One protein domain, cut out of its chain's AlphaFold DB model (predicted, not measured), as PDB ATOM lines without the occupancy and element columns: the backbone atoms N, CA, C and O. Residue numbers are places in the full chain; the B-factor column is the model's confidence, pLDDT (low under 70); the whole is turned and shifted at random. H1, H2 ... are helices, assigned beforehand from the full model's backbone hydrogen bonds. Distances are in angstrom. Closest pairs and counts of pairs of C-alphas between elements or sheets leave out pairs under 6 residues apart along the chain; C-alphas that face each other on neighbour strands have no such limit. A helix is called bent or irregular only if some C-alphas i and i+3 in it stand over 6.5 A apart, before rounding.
ATOM      1  N   GLN A  14       0.006 -34.426  18.508       95.75
ATOM      2  CA  GLN A  14       0.888 -34.420  19.675       95.75
ATOM      3  C   GLN A  14       0.734 -33.113  20.455       95.75
ATOM      4  O   GLN A  14       0.469 -33.148  21.655       95.75
ATOM      5  N   MET A  15       0.792 -31.976  19.758       93.62
ATOM      6  CA  MET A  15       0.626 -30.647  20.356       93.62
ATOM      7  C   MET A  15      -0.717 -30.518  21.086       93.62
ATOM      8  O   MET A  15      -0.789 -29.949  22.173       93.62
ATOM      9  N   ARG A  16      -1.790 -31.096  20.532       93.88
ATOM     10  CA  ARG A  16      -3.096 -31.129  21.204       93.88
ATOM     11  C   ARG A  16      -3.044 -31.872  22.543       93.88
ATOM     12  O   ARG A  16      -3.610 -31.395  23.518       93.88
ATOM     13  N   ARG A  17      -2.366 -33.022  22.607       95.81
ATOM     14  CA  ARG A  17      -2.235 -33.791  23.858       95.81
ATOM     15  C   ARG A  17      -1.412 -33.042  24.899       95.81
ATOM     16  O   ARG A  17      -1.754 -33.061  26.076       95.81
ATOM     17  N   GLU A  18      -0.340 -32.386  24.471       95.38
ATOM     18  CA  GLU A  18       0.481 -31.541  25.343       95.38
ATOM     19  C   GLU A  18      -0.346 -30.376  25.902       95.38
ATOM     20  O   GLU A  18      -0.337 -30.142  27.113       95.38
ATOM     21  N   LEU A  19      -1.148 -29.725  25.054       94.69
ATOM     22  CA  LEU A  19      -2.076 -28.671  25.460       94.69
ATOM     23  C   LEU A  19      -3.116 -29.171  26.472       94.69
ATOM     24  O   LEU A  19      -3.319 -28.530  27.497       94.69
ATOM     25  N   GLU A  20      -3.730 -30.334  26.233       95.81
ATOM     26  CA  GLU A  20      -4.684 -30.956  27.162       95.81
ATOM     27  C   GLU A  20      -4.068 -31.187  28.556       95.81
ATOM     28  O   GLU A  20      -4.733 -30.992  29.578       95.81
ATOM     29  N   VAL A  21      -2.797 -31.600  28.622       97.12
ATOM     30  CA  VAL A  21      -2.074 -31.787  29.890       97.12
ATOM     31  C   VAL A  21      -1.814 -30.444  30.569       97.12
ATOM     32  O   VAL A  21      -2.127 -30.295  31.752       97.12
ATOM     33  N   ILE A  22      -1.299 -29.457  29.833       95.31
ATOM     34  CA  ILE A  22      -1.022 -28.112  30.356       95.31
ATOM     35  C   ILE A  22      -2.304 -27.472  30.900       95.31
ATOM     36  O   ILE A  22      -2.320 -26.976  32.026       95.31
ATOM     37  N   SER A  23      -3.404 -27.550  30.153       95.38
ATOM     38  CA  SER A  23      -4.709 -27.028  30.561       95.38
ATOM     39  C   SER A  23      -5.226 -27.650  31.854       95.38
ATOM     40  O   SER A  23      -5.788 -26.941  32.690       95.38
ATOM     41  N   LYS A  24      -5.007 -28.954  32.064       96.19
ATOM     42  CA  LYS A  24      -5.363 -29.628  33.323       96.19
ATOM     43  C   LYS A  24      -4.525 -29.133  34.496       96.19
ATOM     44  O   LYS A  24      -5.082 -28.915  35.565       96.19
ATOM     45  N   VAL A  25      -3.218 -28.958  34.292       97.25
ATOM     46  CA  VAL A  25      -2.290 -28.477  35.329       97.25
ATOM     47  C   VAL A  25      -2.604 -27.035  35.726       97.25
ATOM     48  O   VAL A  25      -2.581 -26.702  36.905       97.25
ATOM     49  N   LEU A  26      -2.917 -26.183  34.748       95.06
ATOM     50  CA  LEU A  26      -3.174 -24.758  34.967       95.06
ATOM     51  C   LEU A  26      -4.635 -24.440  35.308       95.06
ATOM     52  O   LEU A  26      -4.932 -23.307  35.673       95.06
ATOM     53  N   HIS A  27      -5.546 -25.411  35.195       95.69
ATOM     54  CA  HIS A  27      -6.993 -25.227  35.356       95.69
ATOM     55  C   HIS A  27      -7.600 -24.161  34.418       95.69
ATOM     56  O   HIS A  27      -8.527 -23.442  34.790       95.69
ATOM     57  N   VAL A  28      -7.107 -24.083  33.176       95.94
ATOM     58  CA  VAL A  28      -7.564 -23.129  32.148       95.94
ATOM     59  C   VAL A  28      -8.025 -23.889  30.896       95.94
ATOM     60  O   VAL A  28      -7.344 -24.834  30.489       95.94
ATOM     61  N   PRO A  29      -9.138 -23.496  30.236       96.06
ATOM     62  CA  PRO A  29      -9.564 -24.117  28.982       96.06
ATOM     63  C   PRO A  29      -8.478 -24.071  27.899       96.06
ATOM     64  O   PRO A  29      -7.821 -23.044  27.724       96.06
ATOM     65  N   GLU A  30      -8.345 -25.149  27.122       92.69
ATOM     66  CA  GLU A  30      -7.360 -25.285  26.031       92.69
ATOM     67  C   GLU A  30      -7.374 -24.091  25.071       92.69
ATOM     68  O   GLU A  30      -6.333 -23.517  24.757       92.69
ATOM     69  N   SER A  31      -8.567 -23.669  24.644       91.25
ATOM     70  CA  SER A  31      -8.742 -22.542  23.725       91.25
ATOM     71  C   SER A  31      -8.326 -21.207  24.336       91.25
ATOM     72  O   SER A  31      -7.782 -20.361  23.629       91.25
ATOM     73  N   THR A  32      -8.562 -21.011  25.635       91.88
ATOM     74  CA  THR A  32      -8.151 -19.801  26.351       91.88
ATOM     75  C   THR A  32      -6.636 -19.728  26.415       91.88
ATOM     76  O   THR A  32      -6.075 -18.729  25.970       91.88
ATOM     77  N   TRP A  33      -5.986 -20.802  26.871       92.69
ATOM     78  CA  TRP A  33      -4.529 -20.856  26.973       92.69
ATOM     79  C   TRP A  33      -3.861 -20.693  25.603       92.69
ATOM     80  O   TRP A  33      -2.971 -19.861  25.442       92.69
ATOM     81  N   ALA A  34      -4.339 -21.420  24.584       91.31
ATOM     82  CA  ALA A  34      -3.789 -21.330  23.233       91.31
ATOM     83  C   ALA A  34      -3.940 -19.920  22.650       91.31
ATOM     84  O   ALA A  34      -3.007 -19.395  22.050       91.31
ATOM     85  N   ARG A  35      -5.096 -19.277  22.852       90.81
ATOM     86  CA  ARG A  35      -5.332 -17.900  22.406       90.81
ATOM     87  C   ARG A  35      -4.415 -16.908  23.113       90.81
ATOM     88  O   ARG A  35      -3.891 -16.018  22.451       90.81
ATOM     89  N   GLU A  36      -4.242 -17.032  24.424       91.38
ATOM     90  CA  GLU A  36      -3.361 -16.150  25.197       91.38
ATOM     91  C   GLU A  36      -1.913 -16.296  24.741       91.38
ATOM     92  O   GLU A  36      -1.271 -15.291  24.434       91.38
ATOM     93  N   LYS A  37      -1.440 -17.536  24.585       92.44
ATOM     94  CA  LYS A  37      -0.082 -17.797  24.112       92.44
ATOM     95  C   LYS A  37       0.136 -17.294  22.684       92.44
ATOM     96  O   LYS A  37       1.097 -16.578  22.442       92.44
ATOM     97  N   LEU A  38      -0.800 -17.558  21.768       91.38
ATOM     98  CA  LEU A  38      -0.743 -17.027  20.401       91.38
ATOM     99  C   LEU A  38      -0.748 -15.496  20.374       91.38
ATOM    100  O   LEU A  38      -0.016 -14.900  19.596       91.38
ATOM    101  N   THR A  39      -1.568 -14.854  21.208       90.12
ATOM    102  CA  THR A  39      -1.619 -13.386  21.283       90.12
ATOM    103  C   THR A  39      -0.285 -12.823  21.758       90.12
ATOM    104  O   THR A  39       0.226 -11.894  21.138       90.12
ATOM    105  N   HIS A  40       0.283 -13.407  22.813       93.19
ATOM    106  CA  HIS A  40       1.590 -13.028  23.337       93.19
ATOM    107  C   HIS A  40       2.683 -13.172  22.272       93.19
ATOM    108  O   HIS A  40       3.411 -12.223  22.003       93.19
ATOM    109  N   ASP A  41       2.756 -14.331  21.616       93.62
ATOM    110  CA  ASP A  41       3.806 -14.619  20.634       93.62
ATOM    111  C   ASP A  41       3.686 -13.718  19.392       93.62
ATOM    112  O   ASP A  41       4.690 -13.276  18.834       93.62
ATOM    113  N   ILE A  42       2.457 -13.382  18.977       92.81
ATOM    114  CA  ILE A  42       2.218 -12.401  17.910       92.81
ATOM    115  C   ILE A  42       2.701 -11.010  18.333       92.81
ATOM    116  O   ILE A  42       3.318 -10.323  17.524       92.81
ATOM    117  N   GLN A  43       2.426 -10.580  19.567       91.12
ATOM    118  CA  GLN A  43       2.874  -9.275  20.065       91.12
ATOM    119  C   GLN A  43       4.399  -9.181  20.130       91.12
ATOM    120  O   GLN A  43       4.958  -8.200  19.648       91.12
ATOM    121  N   GLU A  44       5.060 -10.212  20.657       94.62
ATOM    122  CA  GLU A  44       6.523 -10.309  20.705       94.62
ATOM    123  C   GLU A  44       7.121 -10.264  19.292       94.62
ATOM    124  O   GLU A  44       8.000  -9.457  19.006       94.62
ATOM    125  N   THR A  45       6.541 -11.024  18.360       94.31
ATOM    126  CA  THR A  45       6.973 -11.013  16.956       94.31
ATOM    127  C   THR A  45       6.794  -9.635  16.309       94.31
ATOM    128  O   THR A  45       7.649  -9.200  15.544       94.31
ATOM    129  N   ILE A  46       5.695  -8.925  16.581       92.50
ATOM    130  CA  ILE A  46       5.496  -7.563  16.058       92.50
ATOM    131  C   ILE A  46       6.583  -6.625  16.591       92.50
ATOM    132  O   ILE A  46       7.107  -5.828  15.814       92.50
ATOM    133  N   GLU A  47       6.930  -6.731  17.876       91.19
ATOM    134  CA  GLU A  47       7.988  -5.928  18.496       91.19
ATOM    135  C   GLU A  47       9.341  -6.165  17.817       91.19
ATOM    136  O   GLU A  47       9.982  -5.210  17.373       91.19
ATOM    137  N   ASP A  48       9.721  -7.430  17.635       93.44
ATOM    138  CA  ASP A  48      10.973  -7.820  16.978       93.44
ATOM    139  C   ASP A  48      11.053  -7.323  15.526       93.44
ATOM    140  O   ASP A  48      12.124  -6.981  15.013       93.44
ATOM    141  N   LEU A  49       9.905  -7.247  14.852       94.81
ATOM    142  CA  LEU A  49       9.810  -6.811  13.463       94.81
ATOM    143  C   LEU A  49       9.682  -5.292  13.305       94.81
ATOM    144  O   LEU A  49       9.744  -4.811  12.171       94.81
ATOM    145  N   LYS A  50       9.566  -4.504  14.383       92.25
ATOM    146  CA  LYS A  50       9.393  -3.040  14.290       92.25
ATOM    147  C   LYS A  50      10.457  -2.367  13.434       92.25
ATOM    148  O   LYS A  50      10.129  -1.540  12.586       92.25
ATOM    149  N   TYR A  51      11.723  -2.748  13.595       90.75
ATOM    150  CA  TYR A  51      12.803  -2.197  12.773       90.75
ATOM    151  C   TYR A  51      12.588  -2.466  11.275       90.75
ATOM    152  O   TYR A  51      12.758  -1.576  10.442       90.75
ATOM    153  N   GLN A  52      12.166  -3.680  10.925       94.69
ATOM    154  CA  GLN A  52      11.896  -4.053   9.537       94.69
ATOM    155  C   GLN A  52      10.679  -3.297   8.992       94.69
ATOM    156  O   GLN A  52      10.715  -2.837   7.855       94.69
ATOM    157  N   ILE A  53       9.648  -3.083   9.814       94.19
ATOM    158  CA  ILE A  53       8.475  -2.276   9.458       94.19
ATOM    159  C   ILE A  53       8.888  -0.835   9.122       94.19
ATOM    160  O   ILE A  53       8.454  -0.300   8.104       94.19
ATOM    161  N   VAL A  54       9.783  -0.224   9.908       93.50
ATOM    162  CA  VAL A  54      10.331   1.113   9.607       93.50
ATOM    163  C   VAL A  54      11.090   1.117   8.278       93.50
ATOM    164  O   VAL A  54      10.899   2.021   7.465       93.50
ATOM    165  N   LEU A  55      11.920   0.104   8.010       93.38
ATOM    166  CA  LEU A  55      12.635  -0.002   6.733       93.38
ATOM    167  C   LEU A  55      11.685  -0.138   5.537       93.38
ATOM    168  O   LEU A  55      11.896   0.511   4.513       93.38
ATOM    169  N   GLU A  56      10.651  -0.967   5.643       94.94
ATOM    170  CA  GLU A  56       9.654  -1.138   4.579       94.94
ATOM    171  C   GLU A  56       8.798   0.123   4.387       94.94
ATOM    172  O   GLU A  56       8.459   0.476   3.255       94.94
ATOM    173  N   TYR A  57       8.525   0.870   5.459       95.50
ATOM    174  CA  TYR A  57       7.920   2.199   5.376       95.50
ATOM    175  C   TYR A  57       8.823   3.192   4.631       95.50
ATOM    176  O   TYR A  57       8.379   3.854   3.693       95.50
ATOM    177  N   MET A  58      10.123   3.235   4.947       91.81
ATOM    178  CA  MET A  58      11.089   4.081   4.229       91.81
ATOM    179  C   MET A  58      11.182   3.750   2.733       91.81
ATOM    180  O   MET A  58      11.472   4.640   1.929       91.81
ATOM    181  N   LYS A  59      10.954   2.486   2.357       94.00
ATOM    182  CA  LYS A  59      10.898   2.025   0.960       94.00
ATOM    183  C   LYS A  59       9.568   2.348   0.266       94.00
ATOM    184  O   LYS A  59       9.480   2.197  -0.949       94.00
ATOM    185  N   GLY A  60       8.554   2.792   1.010       92.81
ATOM    186  CA  GLY A  60       7.210   3.073   0.502       92.81
ATOM    187  C   GLY A  60       6.336   1.830   0.320       92.81
ATOM    188  O   GLY A  60       5.306   1.908  -0.345       92.81
ATOM    189  N   THR A  61       6.736   0.685   0.878       96.12
ATOM    190  CA  THR A  61       5.962  -0.567   0.833       96.12
ATOM    191  C   THR A  61       4.841  -0.578   1.870       96.12
ATOM    192  O   THR A  61       3.816  -1.220   1.660       96.12
ATOM    193  N   ILE A  62       5.026   0.155   2.968       94.56
ATOM    194  CA  ILE A  62       4.038   0.362   4.027       94.56
ATOM    195  C   ILE A  62       3.571   1.817   3.962       94.56
ATOM    196  O   ILE A  62       4.378   2.726   3.765       94.56
ATOM    197  N   SER A  63       2.269   2.046   4.113       95.38
ATOM    198  CA  SER A  63       1.680   3.389   4.163       95.38
ATOM    199  C   SER A  63       1.807   4.030   5.550       95.38
ATOM    200  O   SER A  63       1.968   3.346   6.562       95.38
ATOM    201  N   ARG A  64       1.659   5.359   5.633       94.19
ATOM    202  CA  ARG A  64       1.669   6.069   6.924       94.19
ATOM    203  C   ARG A  64       0.544   5.619   7.860       94.19
ATOM    204  O   ARG A  64       0.754   5.568   9.068       94.19
ATOM    205  N   GLU A  65      -0.620   5.260   7.315       96.12
ATOM    206  CA  GLU A  65      -1.744   4.714   8.088       96.12
ATOM    207  C   GLU A  65      -1.425   3.339   8.685       96.12
ATOM    208  O   GLU A  65      -1.858   3.013   9.787       96.12
ATOM    209  N   GLU A  66      -0.681   2.501   7.963       94.12
ATOM    210  CA  GLU A  66      -0.251   1.195   8.465       94.12
ATOM    211  C   GLU A  66       0.847   1.334   9.516       94.12
ATOM    212  O   GLU A  66       0.810   0.624  10.520       94.12
ATOM    213  N   LEU A  67       1.763   2.290   9.335       94.50
ATOM    214  CA  LEU A  67       2.747   2.644  10.355       94.50
ATOM    215  C   LEU A  67       2.050   3.106  11.645       94.50
ATOM    216  O   LEU A  67       2.399   2.643  12.728       94.50
ATOM    217  N   ASP A  68       1.010   3.934  11.517       95.62
ATOM    218  CA  ASP A  68       0.196   4.423  12.635       95.62
ATOM    219  C   ASP A  68      -0.456   3.285  13.428       95.62
ATOM    220  O   ASP A  68      -0.459   3.274  14.654       95.62
ATOM    221  N   ARG A  69      -0.943   2.250  12.736       93.69
ATOM    222  CA  ARG A  69      -1.550   1.081  13.392       93.69
ATOM    223  C   ARG A  69      -0.559   0.260  14.214       93.69
ATOM    224  O   ARG A  69      -0.992  -0.440  15.127       93.69
ATOM    225  N   VAL A  70       0.726   0.295  13.865       93.25
ATOM    226  CA  VAL A  70       1.776  -0.479  14.544       93.25
ATOM    227  C   VAL A  70       2.443   0.339  15.649       93.25
ATOM    228  O   VAL A  70       2.699  -0.191  16.728       93.25
ATOM    229  N   PHE A  71       2.725   1.615  15.389       92.81
ATOM    230  CA  PHE A  71       3.509   2.476  16.278       92.81
ATOM    231  C   PHE A  71       2.661   3.462  17.090       92.81
ATOM    232  O   PHE A  71       3.152   3.983  18.092       92.81
ATOM    233  N   GLY A  72       1.402   3.697  16.708       93.00
ATOM    234  CA  GLY A  72       0.534   4.691  17.339       93.00
ATOM    235  C   GLY A  72       1.190   6.068  17.343       93.00
ATOM    236  O   GLY A  72       1.750   6.498  16.336       93.00
ATOM    237  N   ASP A  73       1.201   6.706  18.511       91.31
ATOM    238  CA  ASP A  73       1.784   8.035  18.723       91.31
ATOM    239  C   ASP A  73       3.272   8.117  18.318       91.31
ATOM    240  O   ASP A  73       3.744   9.169  17.895       91.31
ATOM    241  N   LEU A  74       4.015   7.001  18.365       93.12
ATOM    242  CA  LEU A  74       5.433   6.961  17.977       93.12
ATOM    243  C   LEU A  74       5.655   7.016  16.461       93.12
ATOM    244  O   LEU A  74       6.793   7.129  16.007       93.12
ATOM    245  N   ALA A  75       4.604   6.903  15.652       94.31
ATOM    246  CA  ALA A  75       4.752   6.946  14.205       94.31
ATOM    247  C   ALA A  75       5.245   8.324  13.716       94.31
ATOM    248  O   ALA A  75       5.980   8.392  12.734       94.31
ATOM    249  N   GLU A  76       4.905   9.411  14.423       93.38
ATOM    250  CA  GLU A  76       5.448  10.750  14.147       93.38
ATOM    251  C   GLU A  76       6.947  10.840  14.463       93.38
ATOM    252  O   GLU A  76       7.713  11.399  13.678       93.38
ATOM    253  N   ASP A  77       7.392  10.223  15.560       94.06
ATOM    254  CA  ASP A  77       8.813  10.167  15.915       94.06
ATOM    255  C   ASP A  77       9.618   9.391  14.866       94.06
ATOM    256  O   ASP A  77      10.735   9.776  14.513       94.06
ATOM    257  N   VAL A  78       9.041   8.315  14.322       94.00
ATOM    258  CA  VAL A  78       9.644   7.556  13.219       94.00
ATOM    259  C   VAL A  78       9.822   8.446  11.987       94.00
ATOM    260  O   VAL A  78      10.919   8.474  11.420       94.00
ATOM    261  N   ASP A  79       8.794   9.201  11.592       93.25
ATOM    262  CA  ASP A  79       8.881  10.149  10.472       93.25
ATOM    263  C   ASP A  79       9.976  11.196  10.709       93.25
ATOM    264  O   ASP A  79      10.830  11.414   9.843       93.25
ATOM    265  N   PHE A  80       9.996  11.788  11.905       94.25
ATOM    266  CA  PHE A  80      10.986  12.788  12.289       94.25
ATOM    267  C   PHE A  80      12.415  12.242  12.197       94.25
ATOM    268  O   PHE A  80      13.293  12.874  11.601       94.25
ATOM    269  N   VAL A  81      12.662  11.048  12.744       92.56
ATOM    270  CA  VAL A  81      13.983  10.404  12.697       92.56
ATOM    271  C   VAL A  81      14.392  10.111  11.254       92.56
ATOM    272  O   VAL A  81      15.544  10.360  10.884       92.56
ATOM    273  N   ILE A  82      13.475   9.622  10.415       92.62
ATOM    274  CA  ILE A  82      13.747   9.357   8.996       92.62
ATOM    275  C   ILE A  82      14.127  10.647   8.264       92.62
ATOM    276  O   ILE A  82      15.103  10.658   7.508       92.62
ATOM    277  N   GLU A  83      13.373  11.726   8.465       93.94
ATOM    278  CA  GLU A  83      13.618  13.013   7.815       93.94
ATOM    279  C   GLU A  83      14.958  13.611   8.253       93.94
ATOM    280  O   GLU A  83      15.796  13.935   7.406       93.94
ATOM    281  N   LYS A  84      15.226  13.645   9.565       93.69
ATOM    282  CA  LYS A  84      16.506  14.127  10.102       93.69
ATOM    283  C   LYS A  84      17.690  13.317   9.594       93.69
ATOM    284  O   LYS A  84      18.690  13.891   9.167       93.69
ATOM    285  N   THR A  85      17.552  11.994   9.536       90.81
ATOM    286  CA  THR A  85      18.602  11.112   9.007       90.81
ATOM    287  C   THR A  85      18.910  11.423   7.540       90.81
ATOM    288  O   THR A  85      20.076  11.445   7.139       90.81
ATOM    289  N   LYS A  86      17.885  11.702   6.721       90.75
ATOM    290  CA  LYS A  86      18.070  12.089   5.314       90.75
ATOM    291  C   LYS A  86      18.788  13.432   5.185       90.75
ATOM    292  O   LYS A  86      19.726  13.533   4.393       90.75
ATOM    293  N   GLU A  87      18.378  14.440   5.955       93.69
ATOM    294  CA  GLU A  87      19.022  15.761   5.964       93.69
ATOM    295  C   GLU A  87      20.505  15.663   6.334       93.69
ATOM    296  O   GLU A  87      21.365  16.215   5.646       93.69
ATOM    297  N   ASP A  88      20.818  14.943   7.409       92.50
ATOM    298  CA  ASP A  88      22.185  14.839   7.911       92.50
ATOM    299  C   ASP A  88      23.085  14.055   6.957       92.50
ATOM    300  O   ASP A  88      24.245  14.423   6.752       92.50
ATOM    301  N   PHE A  89      22.545  13.045   6.273       91.56
ATOM    302  CA  PHE A  89      23.278  12.326   5.237       91.56
ATOM    303  C   PHE A  89      23.622  13.213   4.030       91.56
ATOM    304  O   PHE A  89      24.709  13.093   3.458       91.56
ATOM    305  N   ILE A  90      22.728  14.132   3.647       92.94
ATOM    306  CA  ILE A  90      22.992  15.115   2.585       92.94
ATOM    307  C   ILE A  90      24.103  16.075   3.021       92.94
ATOM    308  O   ILE A  90      25.090  16.227   2.298       92.94
ATOM    309  N   LYS A  91      24.004  16.651   4.227       92.75
ATOM    310  CA  LYS A  91      25.038  17.546   4.779       92.75
ATOM    311  C   LYS A  91      26.404  16.859   4.852       92.75
ATOM    312  O   LYS A  91      27.414  17.447   4.469       92.75
ATOM    313  N   ALA A  92      26.443  15.603   5.297       91.50
ATOM    314  CA  ALA A  92      27.673  14.817   5.373       91.50
ATOM    315  C   ALA A  92      28.312  14.611   3.990       91.50
ATOM    316  O   ALA A  92      29.522  14.778   3.836       91.50
ATOM    317  N   LYS A  93      27.506  14.315   2.960       91.56
ATOM    318  CA  LYS A  93      27.986  14.207   1.572       91.56
ATOM    319  C   LYS A  93      28.548  15.519   1.038       91.56
ATOM    320  O   LYS A  93      29.544  15.507   0.320       91.56
ATOM    321  N   GLU A  94      27.912  16.643   1.352       92.69
ATOM    322  CA  GLU A  94      28.403  17.963   0.947       92.69
ATOM    323  C   GLU A  94      29.725  18.319   1.628       92.69
ATOM    324  O   GLU A  94      30.610  18.877   0.982       92.69
ATOM    325  N   LEU A  95      29.878  17.984   2.911       91.06
ATOM    326  CA  LEU A  95      31.129  18.169   3.646       91.06
ATOM    327  C   LEU A  95      32.255  17.305   3.076       91.06
ATOM    328  O   LEU A  95      33.347  17.821   2.862       91.06
ATOM    329  N   ALA A  96      31.987  16.032   2.774       90.69
ATOM    330  CA  ALA A  96      32.975  15.135   2.174       90.69
ATOM    331  C   ALA A  96      33.523  15.693   0.850       90.69
ATOM    332  O   ALA A  96      34.731  15.769   0.670       90.69
ATOM    333  N   LYS A  97      32.642  16.203  -0.022       90.06
ATOM    334  CA  LYS A  97      33.031  16.831  -1.298       90.06
ATOM    335  C   LYS A  97      33.842  18.123  -1.157       90.06
ATOM    336  O   LYS A  97      34.460  18.540  -2.123       90.06
ATOM    337  N   LYS A  98      33.774  18.805  -0.009       85.06
ATOM    338  CA  LYS A  98      34.552  20.028   0.265       85.06
ATOM    339  C   LYS A  98      35.949  19.727   0.818       85.06
ATOM    340  O   LYS A  98      36.748  20.652   0.931       85.06
ATOM    341  N   LEU A  99      36.192  18.485   1.239       79.00
ATOM    342  CA  LEU A  99      37.453  18.022   1.821       79.00
ATOM    343  C   LEU A  99      38.313  17.221   0.826       79.00
ATOM    344  O   LEU A  99      39.466  16.935   1.145       79.00
ATOM    345  N   GLU A 100      37.758  16.871  -0.339       62.56
ATOM    346  CA  GLU A 100      38.478  16.387  -1.533       62.56
ATOM    347  C   GLU A 100      38.994  17.560  -2.379       62.56
ATOM    348  O   GLU A 100      40.117  17.435  -2.917       62.56
TER     349      GLU A 100
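AT A GLANCE: This is residues 14 to 100 of the 100 residues of an uncharacterized protein of candidate division MSBL1 archaeon SCGC-AAA261G05 (UniProt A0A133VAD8). The model is a long, open zigzag of helices: a small knot in the middle, made of the helical hairpin H2b and H3 with the first residues of H4 at it, and two long helical pieces that lead away from it towards opposite ends. One piece is H2a, bare over residues 35 to 45, with the short helix H1 set across its far end as a corner; the other is H4, whose residues 84 to 99 stick out freely together with Glu 100. The printed part has 87 residues with four named helices, in the order H1, H2, H3, H4, and no named strand; H2 is bent into the arms H2a and H2b. The class is all helix. The whole is extended, with a radius of gyration of the C-alphas of 22.1 A, and the C-alphas span 71 by 27 by 20 A.

HOW THE PARTS SIT: H1, residues 14 to 26, comes first. H2, residues 30 to 58, was assigned as one helix by its hydrogen bonds, but it is bent: C-alphas 48 and 51 are 7.3 A apart. Its arms are H2a, residues 30 to 48, and H2b, residues 51 to 58, and their lines stand at a steep tilt of 59 degrees. H1 touches H2a with residues 19 to 23 alone, and H2a touches H1 with residues 30 to 34 alone; the closest C-alphas, those of Ser 23 and Glu 30, are 5.5 A apart. Their lines are about perpendicular, at 76 degrees. H3, residues 64 to 71, touches H2b, and the closest C-alphas of the two, those of Tyr 57 and Leu 67, are 7.2 A apart. H2b and H3 form a helical hairpin, at a shallow tilt of 14 degrees, opposite ways. H4, residues 74 to 99, touches H3 with residues 74 to 75 alone; the closest C-alphas are those of Asp 68 and Ala 75, 5.4 A apart. The lines of H3 and H4 are only just about perpendicular, at 71 degrees. H2b and H4 are close but not clearly touching, with the closest C-alphas, those of Val 54 and Val 78, 7.4 A apart. H2a and H3 are only just apart, with a closest distance of 8.1 A between their C-alphas, while H1 and H4 are apart, and so are H2a and H4. Of the three pairs of helices that touch, one is at a shallow tilt, and the packing is mostly crossed, but only just. In H1, H2a, H2b, H3 and H4 every O i to N i+4 pair is within hydrogen-bond range.

IN THESE COORDINATES: H1 begins with C-alpha 14 at (0.888, -34.420, 19.675) and measures 18.5 A from first to last C-alpha. H2a, from Glu 30 to Asp 48, measures 26.9 A and ends with C-alpha 48 at (10.973, -7.820, 16.978). H2b runs from Tyr 51 to Met 58 and H3 from Arg 64 to Phe 71, 8 residues each. H4, from Leu 74 to Leu 99, measures 37.5 A and ends with C-alpha 99 at (37.453, 18.022, 1.821).

THE WHOLE: The two C-alphas farthest apart are those of Lys 24 and Glu 100, at 72.5 A. Without the stretches that stand free, residues 35 to 45 and 84 to 100, the body has 59 residues and spans 53 by 22 by 16 A. The printed part has no cut. The links H1 to H2, H2 to H3 and H3 to H4 are tight, with 3, 5 and 2 residues between the helices. The mean pLDDT of the printed part is 92.8, and one residue is under 70, Glu 100, the chain's last residue.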